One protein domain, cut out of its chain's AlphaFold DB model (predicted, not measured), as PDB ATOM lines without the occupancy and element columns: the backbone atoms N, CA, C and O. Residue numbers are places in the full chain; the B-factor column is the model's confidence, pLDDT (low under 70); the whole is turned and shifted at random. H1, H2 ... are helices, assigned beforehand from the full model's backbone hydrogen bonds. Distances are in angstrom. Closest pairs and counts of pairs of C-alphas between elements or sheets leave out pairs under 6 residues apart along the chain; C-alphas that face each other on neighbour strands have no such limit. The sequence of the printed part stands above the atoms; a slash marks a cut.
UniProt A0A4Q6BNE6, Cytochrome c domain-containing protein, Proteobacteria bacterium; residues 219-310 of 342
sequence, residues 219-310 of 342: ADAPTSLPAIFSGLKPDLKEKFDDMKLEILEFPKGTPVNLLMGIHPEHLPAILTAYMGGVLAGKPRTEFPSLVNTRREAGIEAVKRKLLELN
ATOM      1  N   ALA A 219     162.816 196.501 183.045       95.50
ATOM      2  CA  ALA A 219     162.173 196.147 184.301       95.50
ATOM      3  C   ALA A 219     160.813 196.854 184.423       95.50
ATOM      4  O   ALA A 219     160.702 198.060 184.183       95.50
ATOM      5  N   ASP A 220     159.777 196.121 184.807       95.88
ATOM      6  CA  ASP A 220     158.407 196.616 184.983       95.88
ATOM      7  C   ASP A 220     158.140 197.191 186.387       95.88
ATOM      8  O   ASP A 220     157.164 197.930 186.578       95.88
ATOM      9  N   ALA A 221     159.055 196.937 187.323       94.81
ATOM     10  CA  ALA A 221     159.112 197.450 188.688       94.81
ATOM     11  C   ALA A 221     160.565 197.820 189.069       94.81
ATOM     12  O   ALA A 221     161.496 197.507 188.319       94.81
ATOM     13  N   PRO A 222     160.792 198.505 190.208       93.44
ATOM     14  CA  PRO A 222     162.127 198.606 190.788       93.44
ATOM     15  C   PRO A 222     162.757 197.219 190.975       93.44
ATOM     16  O   PRO A 222     162.076 196.271 191.363       93.44
ATOM     17  N   THR A 223     164.046 197.090 190.669       91.38
ATOM     18  CA  THR A 223     164.758 195.802 190.669       91.38
ATOM     19  C   THR A 223     166.183 195.967 191.179       91.38
ATOM     20  O   THR A 223     166.716 197.069 191.187       91.38
ATOM     21  N   SER A 224     166.842 194.880 191.561       86.56
ATOM     22  CA  SER A 224     168.254 194.863 191.958       86.56
ATOM     23  C   SER A 224     169.081 193.955 191.039       86.56
ATOM     24  O   SER A 224     168.568 193.398 190.062       86.56
ATOM     25  N   LEU A 225     170.382 193.835 191.317       82.94
ATOM     26  CA  LEU A 225     171.229 192.823 190.678       82.94
ATOM     27  C   LEU A 225     170.776 191.399 191.067       82.94
ATOM     28  O   LEU A 225     170.239 191.208 192.160       82.94
ATOM     29  N   PRO A 226     171.033 190.379 190.222       78.31
ATOM     30  CA  PRO A 226     170.703 188.989 190.531       78.31
ATOM     31  C   PRO A 226     171.207 188.517 191.902       78.31
ATOM     32  O   PRO A 226     172.307 188.859 192.334       78.31
ATOM     33  N   ALA A 227     170.453 187.625 192.550       72.25
ATOM     34  CA  ALA A 227     170.794 187.107 193.879       72.25
ATOM     35  C   ALA A 227     172.178 186.427 193.954       72.25
ATOM     36  O   ALA A 227     172.787 186.417 195.022       72.25
ATOM     37  N   ILE A 228     172.716 185.923 192.834       71.12
ATOM     38  CA  ILE A 228     174.064 185.329 192.768       71.12
ATOM     39  C   ILE A 228     175.157 186.294 193.259       71.12
ATOM     40  O   ILE A 228     176.102 185.869 193.918       71.12
ATOM     41  N   PHE A 229     174.984 187.603 193.044       70.31
ATOM     42  CA  PHE A 229     175.903 188.636 193.531       70.31
ATOM     43  C   PHE A 229     175.917 188.723 195.063       70.31
ATOM     44  O   PHE A 229     176.937 189.050 195.663       70.31
ATOM     45  N   SER A 230     174.809 188.361 195.715       62.78
ATOM     46  CA  SER A 230     174.699 188.336 197.178       62.78
ATOM     47  C   SER A 230     175.398 187.136 197.824       62.78
ATOM     48  O   SER A 230     175.567 187.137 199.042       62.78
ATOM     49  N   GLY A 231     175.809 186.128 197.048       63.03
ATOM     50  CA  GLY A 231     176.575 184.973 197.533       63.03
ATOM     51  C   GLY A 231     178.093 185.193 197.584       63.03
ATOM     52  O   GLY A 231     178.787 184.475 198.298       63.03
ATOM     53  N   LEU A 232     178.622 186.205 196.886       63.97
ATOM     54  CA  LEU A 232     180.065 186.466 196.709       63.97
ATOM     55  C   LEU A 232     180.660 187.351 197.825       63.97
ATOM     56  O   LEU A 232     181.399 188.299 197.577       63.97
ATOM     57  N   LYS A 233     180.277 187.073 199.075       58.34
ATOM     58  CA  LYS A 233     180.427 187.988 200.220       58.34
ATOM     59  C   LYS A 233     181.779 188.089 200.958       58.34
ATOM     60  O   LYS A 233     181.892 189.082 201.676       58.34
ATOM     61  N   PRO A 234     182.784 187.191 200.858       55.16
ATOM     62  CA  PRO A 234     183.938 187.272 201.765       55.16
ATOM     63  C   PRO A 234     184.715 188.602 201.693       55.16
ATOM     64  O   PRO A 234     185.027 189.175 202.733       55.16
ATOM     65  N   ASP A 235     184.915 189.159 200.492       57.00
ATOM     66  CA  ASP A 235     185.842 190.287 200.272       57.00
ATOM     67  C   ASP A 235     185.172 191.676 200.252       57.00
ATOM     68  O   ASP A 235     185.837 192.709 200.126       57.00
ATOM     69  N   LEU A 236     183.839 191.734 200.347       61.56
ATOM     70  CA  LEU A 236     183.097 192.997 200.249       61.56
ATOM     71  C   LEU A 236     183.104 193.784 201.560       61.56
ATOM     72  O   LEU A 236     183.067 195.013 201.537       61.56
ATOM     73  N   LYS A 237     183.183 193.090 202.699       60.41
ATOM     74  CA  LYS A 237     183.115 193.715 204.023       60.41
ATOM     75  C   LYS A 237     184.310 194.631 204.297       60.41
ATOM     76  O   LYS A 237     184.114 195.751 204.751       60.41
ATOM     77  N   GLU A 238     185.519 194.190 203.953       61.44
ATOM     78  CA  GLU A 238     186.754 194.966 204.143       61.44
ATOM     79  C   GLU A 238     186.832 196.203 203.237       61.44
ATOM     80  O   GLU A 238     187.368 197.235 203.628       61.44
ATOM     81  N   LYS A 239     186.299 196.115 202.010       64.19
ATOM     82  CA  LYS A 239     186.411 197.190 201.010       64.19
ATOM     83  C   LYS A 239     185.228 198.151 200.992       64.19
ATOM     84  O   LYS A 239     185.371 199.268 200.485       64.19
ATOM     85  N   PHE A 240     184.072 197.759 201.521       67.81
ATOM     86  CA  PHE A 240     182.818 198.509 201.383       67.81
ATOM     87  C   PHE A 240     182.041 198.684 202.698       67.81
ATOM     88  O   PHE A 240     180.869 199.026 202.634       67.81
ATOM     89  N   ASP A 241     182.666 198.502 203.869       62.81
ATOM     90  CA  ASP A 241     182.118 198.880 205.191       62.81
ATOM     91  C   ASP A 241     180.654 198.433 205.423       62.81
ATOM     92  O   ASP A 241     179.774 199.249 205.694       62.81
ATOM     93  N   ASP A 242     180.368 197.134 205.268       61.53
ATOM     94  CA  ASP A 242     179.018 196.550 205.413       61.53
ATOM     95  C   ASP A 242     177.943 197.137 204.461       61.53
ATOM     96  O   ASP A 242     176.739 197.036 204.729       61.53
ATOM     97  N   MET A 243     178.339 197.721 203.318       66.31
ATOM     98  CA  MET A 243     177.393 198.221 202.315       66.31
ATOM     99  C   MET A 243     176.451 197.107 201.844       66.31
ATOM    100  O   MET A 243     176.840 196.125 201.211       66.31
ATOM    101  N   LYS A 244     175.173 197.305 202.155       69.75
ATOM    102  CA  LYS A 244     174.061 196.444 201.769       69.75
ATOM    103  C   LYS A 244     173.850 196.512 200.257       69.75
ATOM    104  O   LYS A 244     173.678 197.603 199.718       69.75
ATOM    105  N   LEU A 245     173.856 195.370 199.563       70.94
ATOM    106  CA  LEU A 245     173.619 195.316 198.110       70.94
ATOM    107  C   LEU A 245     172.227 195.833 197.732       70.94
ATOM    108  O   LEU A 245     172.029 196.293 196.614       70.94
ATOM    109  N   GLU A 246     171.298 195.835 198.685       71.56
ATOM    110  CA  GLU A 246     169.979 196.462 198.613       71.56
ATOM    111  C   GLU A 246     170.047 197.958 198.251       71.56
ATOM    112  O   GLU A 246     169.065 198.536 197.789       71.56
ATOM    113  N   ILE A 247     171.212 198.597 198.408       73.94
ATOM    114  CA  ILE A 247     171.438 199.975 197.973       73.94
ATOM    115  C   ILE A 247     171.416 200.132 196.447       73.94
ATOM    116  O   ILE A 247     171.019 201.185 195.935       73.94
ATOM    117  N   LEU A 248     171.782 199.067 195.726       84.81
ATOM    118  CA  LEU A 248     171.757 198.958 194.270       84.81
ATOM    119  C   LEU A 248     170.368 198.531 193.788       84.81
ATOM    120  O   LEU A 248     170.179 197.467 193.198       84.81
ATOM    121  N   GLU A 249     169.394 199.392 194.051       90.50
ATOM    122  CA  GLU A 249     168.063 199.291 193.467       90.50
ATOM    123  C   GLU A 249     167.990 200.220 192.260       90.50
ATOM    124  O   GLU A 249     168.310 201.409 192.327       90.50
ATOM    125  N   PHE A 250     167.565 199.657 191.146       93.06
ATOM    126  CA  PHE A 250     167.399 200.326 189.878       93.06
ATOM    127  C   PHE A 250     165.917 200.621 189.657       93.06
ATOM    128  O   PHE A 250     165.068 199.784 189.971       93.06
ATOM    129  N   PRO A 251     165.581 201.792 189.096       93.31
ATOM    130  CA  PRO A 251     164.194 202.160 188.867       93.31
ATOM    131  C   PRO A 251     163.538 201.268 187.805       93.31
ATOM    132  O   PRO A 251     164.208 200.718 186.921       93.31
ATOM    133  N   LYS A 252     162.202 201.210 187.842       95.62
ATOM    134  CA  LYS A 252     161.376 200.735 186.723       95.62
ATOM    135  C   LYS A 252     161.847 201.375 185.412       95.62
ATOM    136  O   LYS A 252     162.180 202.557 185.377       95.62
ATOM    137  N   GLY A 253     161.856 200.601 184.332       95.44
ATOM    138  CA  GLY A 253     162.348 201.033 183.025       95.44
ATOM    139  C   GLY A 253     163.839 200.771 182.803       95.44
ATOM    140  O   GLY A 253     164.334 200.999 181.703       95.44
ATOM    141  N   THR A 254     164.567 200.260 183.802       96.38
ATOM    142  CA  THR A 254     165.974 199.873 183.621       96.38
ATOM    143  C   THR A 254     166.082 198.710 182.625       96.38
ATOM    144  O   THR A 254     165.372 197.717 182.800       96.38
ATOM    145  N   PRO A 255     166.950 198.784 181.596       97.12
ATOM    146  CA  PRO A 255     167.107 197.699 180.630       97.12
ATOM    147  C   PRO A 255     167.530 196.389 181.300       97.12
ATOM    148  O   PRO A 255     168.513 196.350 182.036       97.12
ATOM    149  N   VAL A 256     166.825 195.296 181.013       95.12
ATOM    150  CA  VAL A 256     167.078 193.982 181.629       95.12
ATOM    151  C   VAL A 256     168.474 193.473 181.268       95.12
ATOM    152  O   VAL A 256     169.218 193.051 182.149       95.12
ATOM    153  N   ASN A 257     168.873 193.584 179.995       94.38
ATOM    154  CA  ASN A 257     170.206 193.164 179.548       94.38
ATOM    155  C   ASN A 257     171.342 193.955 180.235       94.38
ATOM    156  O   ASN A 257     172.434 193.430 180.426       94.38
ATOM    157  N   LEU A 258     171.086 195.190 180.690       95.69
ATOM    158  CA  LEU A 258     172.090 195.982 181.411       95.69
ATOM    159  C   LEU A 258     172.440 195.343 182.762       95.69
ATOM    160  O   LEU A 258     173.582 195.426 183.202       95.69
ATOM    161  N   LEU A 259     171.459 194.703 183.402       92.38
ATOM    162  CA  LEU A 259     171.610 194.043 184.699       92.38
ATOM    163  C   LEU A 259     172.041 192.578 184.556       92.38
ATOM    164  O   LEU A 259     172.822 192.088 185.366       92.38
ATOM    165  N   MET A 260     171.510 191.871 183.552       90.44
ATOM    166  CA  MET A 260     171.744 190.432 183.364       90.44
ATOM    167  C   MET A 260     173.024 190.118 182.585       90.44
ATOM    168  O   MET A 260     173.563 189.024 182.721       90.44
ATOM    169  N   GLY A 261     173.530 191.060 181.787       91.06
ATOM    170  CA  GLY A 261     174.719 190.885 180.951       91.06
ATOM    171  C   GLY A 261     176.045 191.051 181.695       91.06
ATOM    172  O   GLY A 261     177.032 191.429 181.069       91.06
ATOM    173  N   ILE A 262     176.089 190.827 183.010       91.12
ATOM    174  CA  ILE A 262     177.245 191.136 183.860       91.12
ATOM    175  C   ILE A 262     177.842 189.862 184.447       91.12
ATOM    176  O   ILE A 262     177.144 189.077 185.090       91.12
ATOM    177  N   HIS A 263     179.157 189.700 184.296       87.81
ATOM    178  CA  HIS A 263     179.874 188.629 184.973       87.81
ATOM    179  C   HIS A 263     180.049 188.946 186.477       87.81
ATOM    180  O   HIS A 263     180.420 190.075 186.819       87.81
ATOM    181  N   PRO A 264     179.812 187.994 187.402       85.00
ATOM    182  CA  PRO A 264     179.815 188.287 188.836       85.00
ATOM    183  C   PRO A 264     181.136 188.827 189.407       85.00
ATOM    184  O   PRO A 264     181.121 189.550 190.403       85.00
ATOM    185  N   GLU A 265     182.268 188.547 188.755       85.88
ATOM    186  CA  GLU A 265     183.589 189.064 189.152       85.88
ATOM    187  C   GLU A 265     183.676 190.600 189.124       85.88
ATOM    188  O   GLU A 265     184.525 191.196 189.782       85.88
ATOM    189  N   HIS A 266     182.786 191.257 188.377       89.94
ATOM    190  CA  HIS A 266     182.759 192.706 188.214       89.94
ATOM    191  C   HIS A 266     182.076 193.450 189.368       89.94
ATOM    192  O   HIS A 266     182.073 194.686 189.386       89.94
ATOM    193  N   LEU A 267     181.533 192.736 190.359       86.75
ATOM    194  CA  LEU A 267     180.856 193.343 191.505       86.75
ATOM    195  C   LEU A 267     181.697 194.426 192.216       86.75
ATOM    196  O   LEU A 267     181.161 195.511 192.447       86.75
ATOM    197  N   PRO A 268     183.003 194.241 192.503       87.56
ATOM    198  CA  PRO A 268     183.805 195.285 193.143       87.56
ATOM    199  C   PRO A 268     183.904 196.574 192.315       87.56
ATOM    200  O   PRO A 268     183.862 197.671 192.874       87.56
ATOM    201  N   ALA A 269     183.999 196.467 190.985       92.00
ATOM    202  CA  ALA A 269     184.044 197.625 190.093       92.00
ATOM    203  C   ALA A 269     182.703 198.378 190.077       92.00
ATOM    204  O   ALA A 269     182.681 199.610 190.093       92.00
ATOM    205  N   ILE A 270     181.589 197.644 190.120       92.12
ATOM    206  CA  ILE A 270     180.233 198.198 190.207       92.12
ATOM    207  C   ILE A 270     180.037 198.968 191.518       92.12
ATOM    208  O   ILE A 270     179.590 200.115 191.499       92.12
ATOM    209  N   LEU A 271     180.427 198.384 192.654       89.62
ATOM    210  CA  LEU A 271     180.317 199.041 193.962       89.62
ATOM    211  C   LEU A 271     181.237 200.267 194.057       89.62
ATOM    212  O   LEU A 271     180.844 201.302 194.592       89.62
ATOM    213  N   THR A 272     182.432 200.189 193.465       91.56
ATOM    214  CA  THR A 272     183.354 201.332 193.362       91.56
ATOM    215  C   THR A 272     182.735 202.473 192.552       91.56
ATOM    216  O   THR A 272     182.810 203.629 192.968       91.56
ATOM    217  N   ALA A 273     182.077 202.171 191.428       95.50
ATOM    218  CA  ALA A 273     181.376 203.171 190.625       95.50
ATOM    219  C   ALA A 273     180.218 203.818 191.399       95.50
ATOM    220  O   ALA A 273     180.074 205.041 191.361       95.50
ATOM    221  N   TYR A 274     179.447 203.024 192.154       93.88
ATOM    222  CA  TYR A 274     178.399 203.539 193.037       93.88
ATOM    223  C   TYR A 274     178.963 204.538 194.055       93.88
ATOM    224  O   TYR A 274     178.513 205.684 194.121       93.88
ATOM    225  N   MET A 275     179.999 204.134 194.802       91.94
ATOM    226  CA  MET A 275     180.659 204.999 195.782       91.94
ATOM    227  C   MET A 275     181.220 206.271 195.150       91.94
ATOM    228  O   MET A 275     181.032 207.359 195.692       91.94
ATOM    229  N   GLY A 276     181.873 206.154 193.992       94.75
ATOM    230  CA  GLY A 276     182.410 207.294 193.254       94.75
ATOM    231  C   GLY A 276     181.325 208.290 192.836       94.75
ATOM    232  O   GLY A 276     181.518 209.496 192.991       94.75
ATOM    233  N   GLY A 277     180.169 207.801 192.375       96.25
ATOM    234  CA  GLY A 277     179.016 208.639 192.032       96.25
ATOM    235  C   GLY A 277     178.418 209.368 193.238       96.25
ATOM    236  O   GLY A 277     178.107 210.555 193.145       96.25
ATOM    237  N   VAL A 278     178.316 208.686 194.385       94.88
ATOM    238  CA  VAL A 278     177.841 209.275 195.651       94.88
ATOM    239  C   VAL A 278     178.814 210.336 196.173       94.88
ATOM    240  O   VAL A 278     178.406 211.448 196.506       94.88
ATOM    241  N   LEU A 279     180.108 210.012 196.241       95.56
ATOM    242  CA  LEU A 279     181.133 210.901 196.790       95.56
ATOM    243  C   LEU A 279     181.405 212.100 195.875       95.56
ATOM    244  O   LEU A 279     181.636 213.204 196.363       95.56
ATOM    245  N   ALA A 280     181.388 211.894 194.555       95.44
ATOM    246  CA  ALA A 280     181.774 212.878 193.543       95.44
ATOM    247  C   ALA A 280     183.089 213.607 193.881       95.44
ATOM    248  O   ALA A 280     183.150 214.835 193.909       95.44
ATOM    249  N   GLY A 281     184.130 212.829 194.187       94.62
ATOM    250  CA  GLY A 281     185.469 213.330 194.519       94.62
ATOM    251  C   GLY A 281     185.686 213.701 195.990       94.62
ATOM    252  O   GLY A 281     186.811 214.020 196.365       94.62
ATOM    253  N   LYS A 282     184.652 213.635 196.839       94.62
ATOM    254  CA  LYS A 282     184.792 213.836 198.288       94.62
ATOM    255  C   LYS A 282     185.511 212.662 198.971       94.62
ATOM    256  O   LYS A 282     185.473 211.542 198.450       94.62
ATOM    257  N   PRO A 283     186.144 212.880 200.140       93.88
ATOM    258  CA  PRO A 283     186.791 211.819 200.904       93.88
ATOM    259  C   PRO A 283     185.832 210.678 201.252       93.88
ATOM    260  O   PRO A 283     184.661 210.905 201.555       93.88
ATOM    261  N   ARG A 284     186.352 209.444 201.291       89.12
ATOM    262  CA  ARG A 284     185.572 208.237 201.619       89.12
ATOM    263  C   ARG A 284     184.821 208.346 202.953       89.12
ATOM    264  O   ARG A 284     183.730 207.801 203.076       89.12
ATOM    265  N   THR A 285     185.370 209.073 203.923       90.19
ATOM    266  CA  THR A 285     184.747 209.314 205.233       90.19
ATOM    267  C   THR A 285     183.412 210.061 205.151       90.19
ATOM    268  O   THR A 285     182.606 209.939 206.067       90.19
ATOM    269  N   GLU A 286     183.133 210.785 204.059       91.81
ATOM    270  CA  GLU A 286     181.834 211.432 203.817       91.81
ATOM    271  C   GLU A 286     180.779 210.475 203.231       91.81
ATOM    272  O   GLU A 286     179.610 210.836 203.119       91.81
ATOM    273  N   PHE A 287     181.137 209.244 202.847       89.88
ATOM    274  CA  PHE A 287     180.186 208.324 202.218       89.88
ATOM    275  C   PHE A 287     178.931 208.061 203.077       89.88
ATOM    276  O   PHE A 287     177.831 208.207 202.537       89.88
ATOM    277  N   PRO A 288     179.028 207.769 204.395       88.44
ATOM    278  CA  PRO A 288     177.847 207.495 205.218       88.44
ATOM    279  C   PRO A 288     176.841 208.653 205.273       88.44
ATOM    280  O   PRO A 288     175.640 208.408 205.369       88.44
ATOM    281  N   SER A 289     177.299 209.908 205.186       90.25
ATOM    282  CA  SER A 289     176.413 211.079 205.210       90.25
ATOM    283  C   SER A 289     175.796 211.395 203.844       90.25
ATOM    284  O   SER A 289     174.714 211.979 203.778       90.25
ATOM    285  N   LEU A 290     176.448 210.995 202.749       91.88
ATOM    286  CA  LEU A 290     176.022 211.309 201.380       91.88
ATOM    287  C   LEU A 290     175.209 210.204 200.715       91.88
ATOM    288  O   LEU A 290     174.465 210.475 199.774       91.88
ATOM    289  N   VAL A 291     175.342 208.960 201.170       89.06
ATOM    290  CA  VAL A 291     174.800 207.797 200.461       89.06
ATOM    291  C   VAL A 291     173.285 207.857 200.248       89.06
ATOM    292  O   VAL A 291     172.802 207.481 199.182       89.06
ATOM    293  N   ASN A 292     172.543 208.406 201.211       87.19
ATOM    294  CA  ASN A 292     171.091 208.548 201.110       87.19
ATOM    295  C   ASN A 292     170.675 209.739 200.233       87.19
ATOM    296  O   ASN A 292     169.709 209.639 199.483       87.19
ATOM    297  N   THR A 293     171.401 210.858 200.297       92.31
ATOM    298  CA  THR A 293     171.054 212.094 199.570       92.31
ATOM    299  C   THR A 293     171.531 212.088 198.120       92.31
ATOM    300  O   THR A 293     170.984 212.807 197.291       92.31
ATOM    301  N   ARG A 294     172.538 211.271 197.793       93.94
ATOM    302  CA  ARG A 294     173.152 211.190 196.457       93.94
ATOM    303  C   ARG A 294     173.016 209.817 195.806       93.94
ATOM    304  O   ARG A 294     173.776 209.491 194.893       93.94
ATOM    305  N   ARG A 295     172.031 209.027 196.241       91.19
ATOM    306  CA  ARG A 295     171.759 207.684 195.712       91.19
ATOM    307  C   ARG A 295     171.613 207.674 194.190       91.19
ATOM    308  O   ARG A 295     172.235 206.849 193.533       91.19
ATOM    309  N   GLU A 296     170.865 208.620 193.623       93.12
ATOM    310  CA  GLU A 296     170.655 208.715 192.170       93.12
ATOM    311  C   GLU A 296     171.968 208.890 191.399       93.12
ATOM    312  O   GLU A 296     172.201 208.199 190.410       93.12
ATOM    313  N   ALA A 297     172.876 209.742 191.886       95.94
ATOM    314  CA  ALA A 297     174.190 209.924 191.271       95.94
ATOM    315  C   ALA A 297     175.030 208.635 191.318       95.94
ATOM    316  O   ALA A 297     175.722 208.311 190.349       95.94
ATOM    317  N   GLY A 298     174.930 207.880 192.418       94.94
ATOM    318  CA  GLY A 298     175.501 206.539 192.537       94.94
ATOM    319  C   GLY A 298     174.916 205.565 191.512       94.94
ATOM    320  O   GLY A 298     175.669 204.918 190.787       94.94
ATOM    321  N   ILE A 299     173.587 205.496 191.388       94.81
ATOM    322  CA  ILE A 299     172.903 204.611 190.431       94.81
ATOM    323  C   ILE A 299     173.242 204.968 188.979       94.81
ATOM    324  O   ILE A 299     173.506 204.073 188.181       94.81
ATOM    325  N   GLU A 300     173.312 206.250 188.622       95.81
ATOM    326  CA  GLU A 300     173.708 206.675 187.274       95.81
ATOM    327  C   GLU A 300     175.169 206.328 186.955       95.81
ATOM    328  O   GLU A 300     175.489 205.920 185.834       95.81
ATOM    329  N   ALA A 301     176.069 206.432 187.938       97.12
ATOM    330  CA  ALA A 301     177.441 205.951 187.788       97.12
ATOM    331  C   ALA A 301     177.489 204.429 187.588       97.12
ATOM    332  O   ALA A 301     178.231 203.947 186.729       97.12
ATOM    333  N   VAL A 302     176.651 203.684 188.315       95.94
ATOM    334  CA  VAL A 302     176.525 202.235 188.146       95.94
ATOM    335  C   VAL A 302     175.982 201.879 186.770       95.94
ATOM    336  O   VAL A 302     176.596 201.056 186.110       95.94
ATOM    337  N   LYS A 303     174.910 202.508 186.273       96.62
ATOM    338  CA  LYS A 303     174.369 202.223 184.929       96.62
ATOM    339  C   LYS A 303     175.428 202.367 183.835       96.62
ATOM    340  O   LYS A 303     175.546 201.490 182.984       96.62
ATOM    341  N   ARG A 304     176.240 203.431 183.888       97.00
ATOM    342  CA  ARG A 304     177.367 203.615 182.956       97.00
ATOM    343  C   ARG A 304     178.406 202.504 183.091       97.00
ATOM    344  O   ARG A 304     178.838 201.958 182.081       97.00
ATOM    345  N   LYS A 305     178.770 202.137 184.324       97.44
ATOM    346  CA  LYS A 305     179.733 201.058 184.578       97.44
ATOM    347  C   LYS A 305     179.203 199.686 184.148       97.44
ATOM    348  O   LYS A 305     179.962 198.889 183.617       97.44
ATOM    349  N   LEU A 306     177.911 199.419 184.331       96.62
ATOM    350  CA  LEU A 306     177.255 198.199 183.860       96.62
ATOM    351  C   LEU A 306     177.288 198.105 182.336       96.62
ATOM    352  O   LEU A 306     177.509 197.026 181.812       96.62
ATOM    353  N   LEU A 307     177.094 199.221 181.626       97.50
ATOM    354  CA  LEU A 307     177.182 199.230 180.167       97.50
ATOM    355  C   LEU A 307     178.615 198.952 179.689       97.50
ATOM    356  O   LEU A 307     178.805 198.155 178.779       97.50
ATOM    357  N   GLU A 308     179.606 199.576 180.329       96.69
ATOM    358  CA  GLU A 308     181.035 199.362 180.050       96.69
ATOM    359  C   GLU A 308     181.466 197.905 180.273       96.69
ATOM    360  O   GLU A 308     182.232 197.363 179.484       96.69
ATOM    361  N   LEU A 309     180.963 197.273 181.338       95.62
ATOM    362  CA  LEU A 309     181.287 195.894 181.716       95.62
ATOM    363  C   LEU A 309     180.304 194.866 181.140       95.62
ATOM    364  O   LEU A 309     180.338 193.695 181.523       95.62
ATOM    365  N   ASN A 310     179.392 195.291 180.264       95.44
ATOM    366  CA  ASN A 310     178.394 194.394 179.714       95.44
ATOM    367  C   ASN A 310     179.051 193.398 178.757       95.44
ATOM    368  O   ASN A 310     179.744 193.766 177.810       95.44
TER     369      ASN A 310
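Overview. This is residues 219 to 310 of the 342 residues of the protein "Cytochrome c domain-containing protein" of Proteobacteria bacterium (UniProt A0A4Q6BNE6). Two longer helices, H4 and H6, pack side by side, with H5 across one end of H4. The printed part has 92 residues with six named helices, H1 to H6, class all helix. It is compact, radius of gyration of the C-alphas 12.6 A, spanning 34 by 28 by 22 A.

Along the chain. H1, residues 227 to 231, begins at C-alpha (170.794, 187.107, 193.879). H2 is 236 to 240, H3 256 to 260, H4 264 to 279, 24.0 A, H5 284 to 290, and H6 295 to 308, 20.0 A, ending at C-alpha (181.035, 199.362, 180.050).

Arrangement. H4 and H6 touch at a steep tilt of 39 degrees, opposite ways; their closest C-alphas, Gly 277 and Gly 298, are 4.1 A apart. H5 touches H4 residues 275 to 279 alone, about perpendicular at 73 degrees, closest C-alphas Leu 279 and Phe 287, 6.1 A. Every O i to N i+4 pair is within hydrogen-bond range in H2, H3 and H6, 10 of 12 in H4, 0 of 1 in H1 and 1 of 3 in H5; for O i to N i+3, 2 of 2 in H1 and 3 of 4 in H5.

Size, cuts and confidence. The printed part has no cut. The link H2 to H3 is long. Residues 230 to 244 are under pLDDT 70.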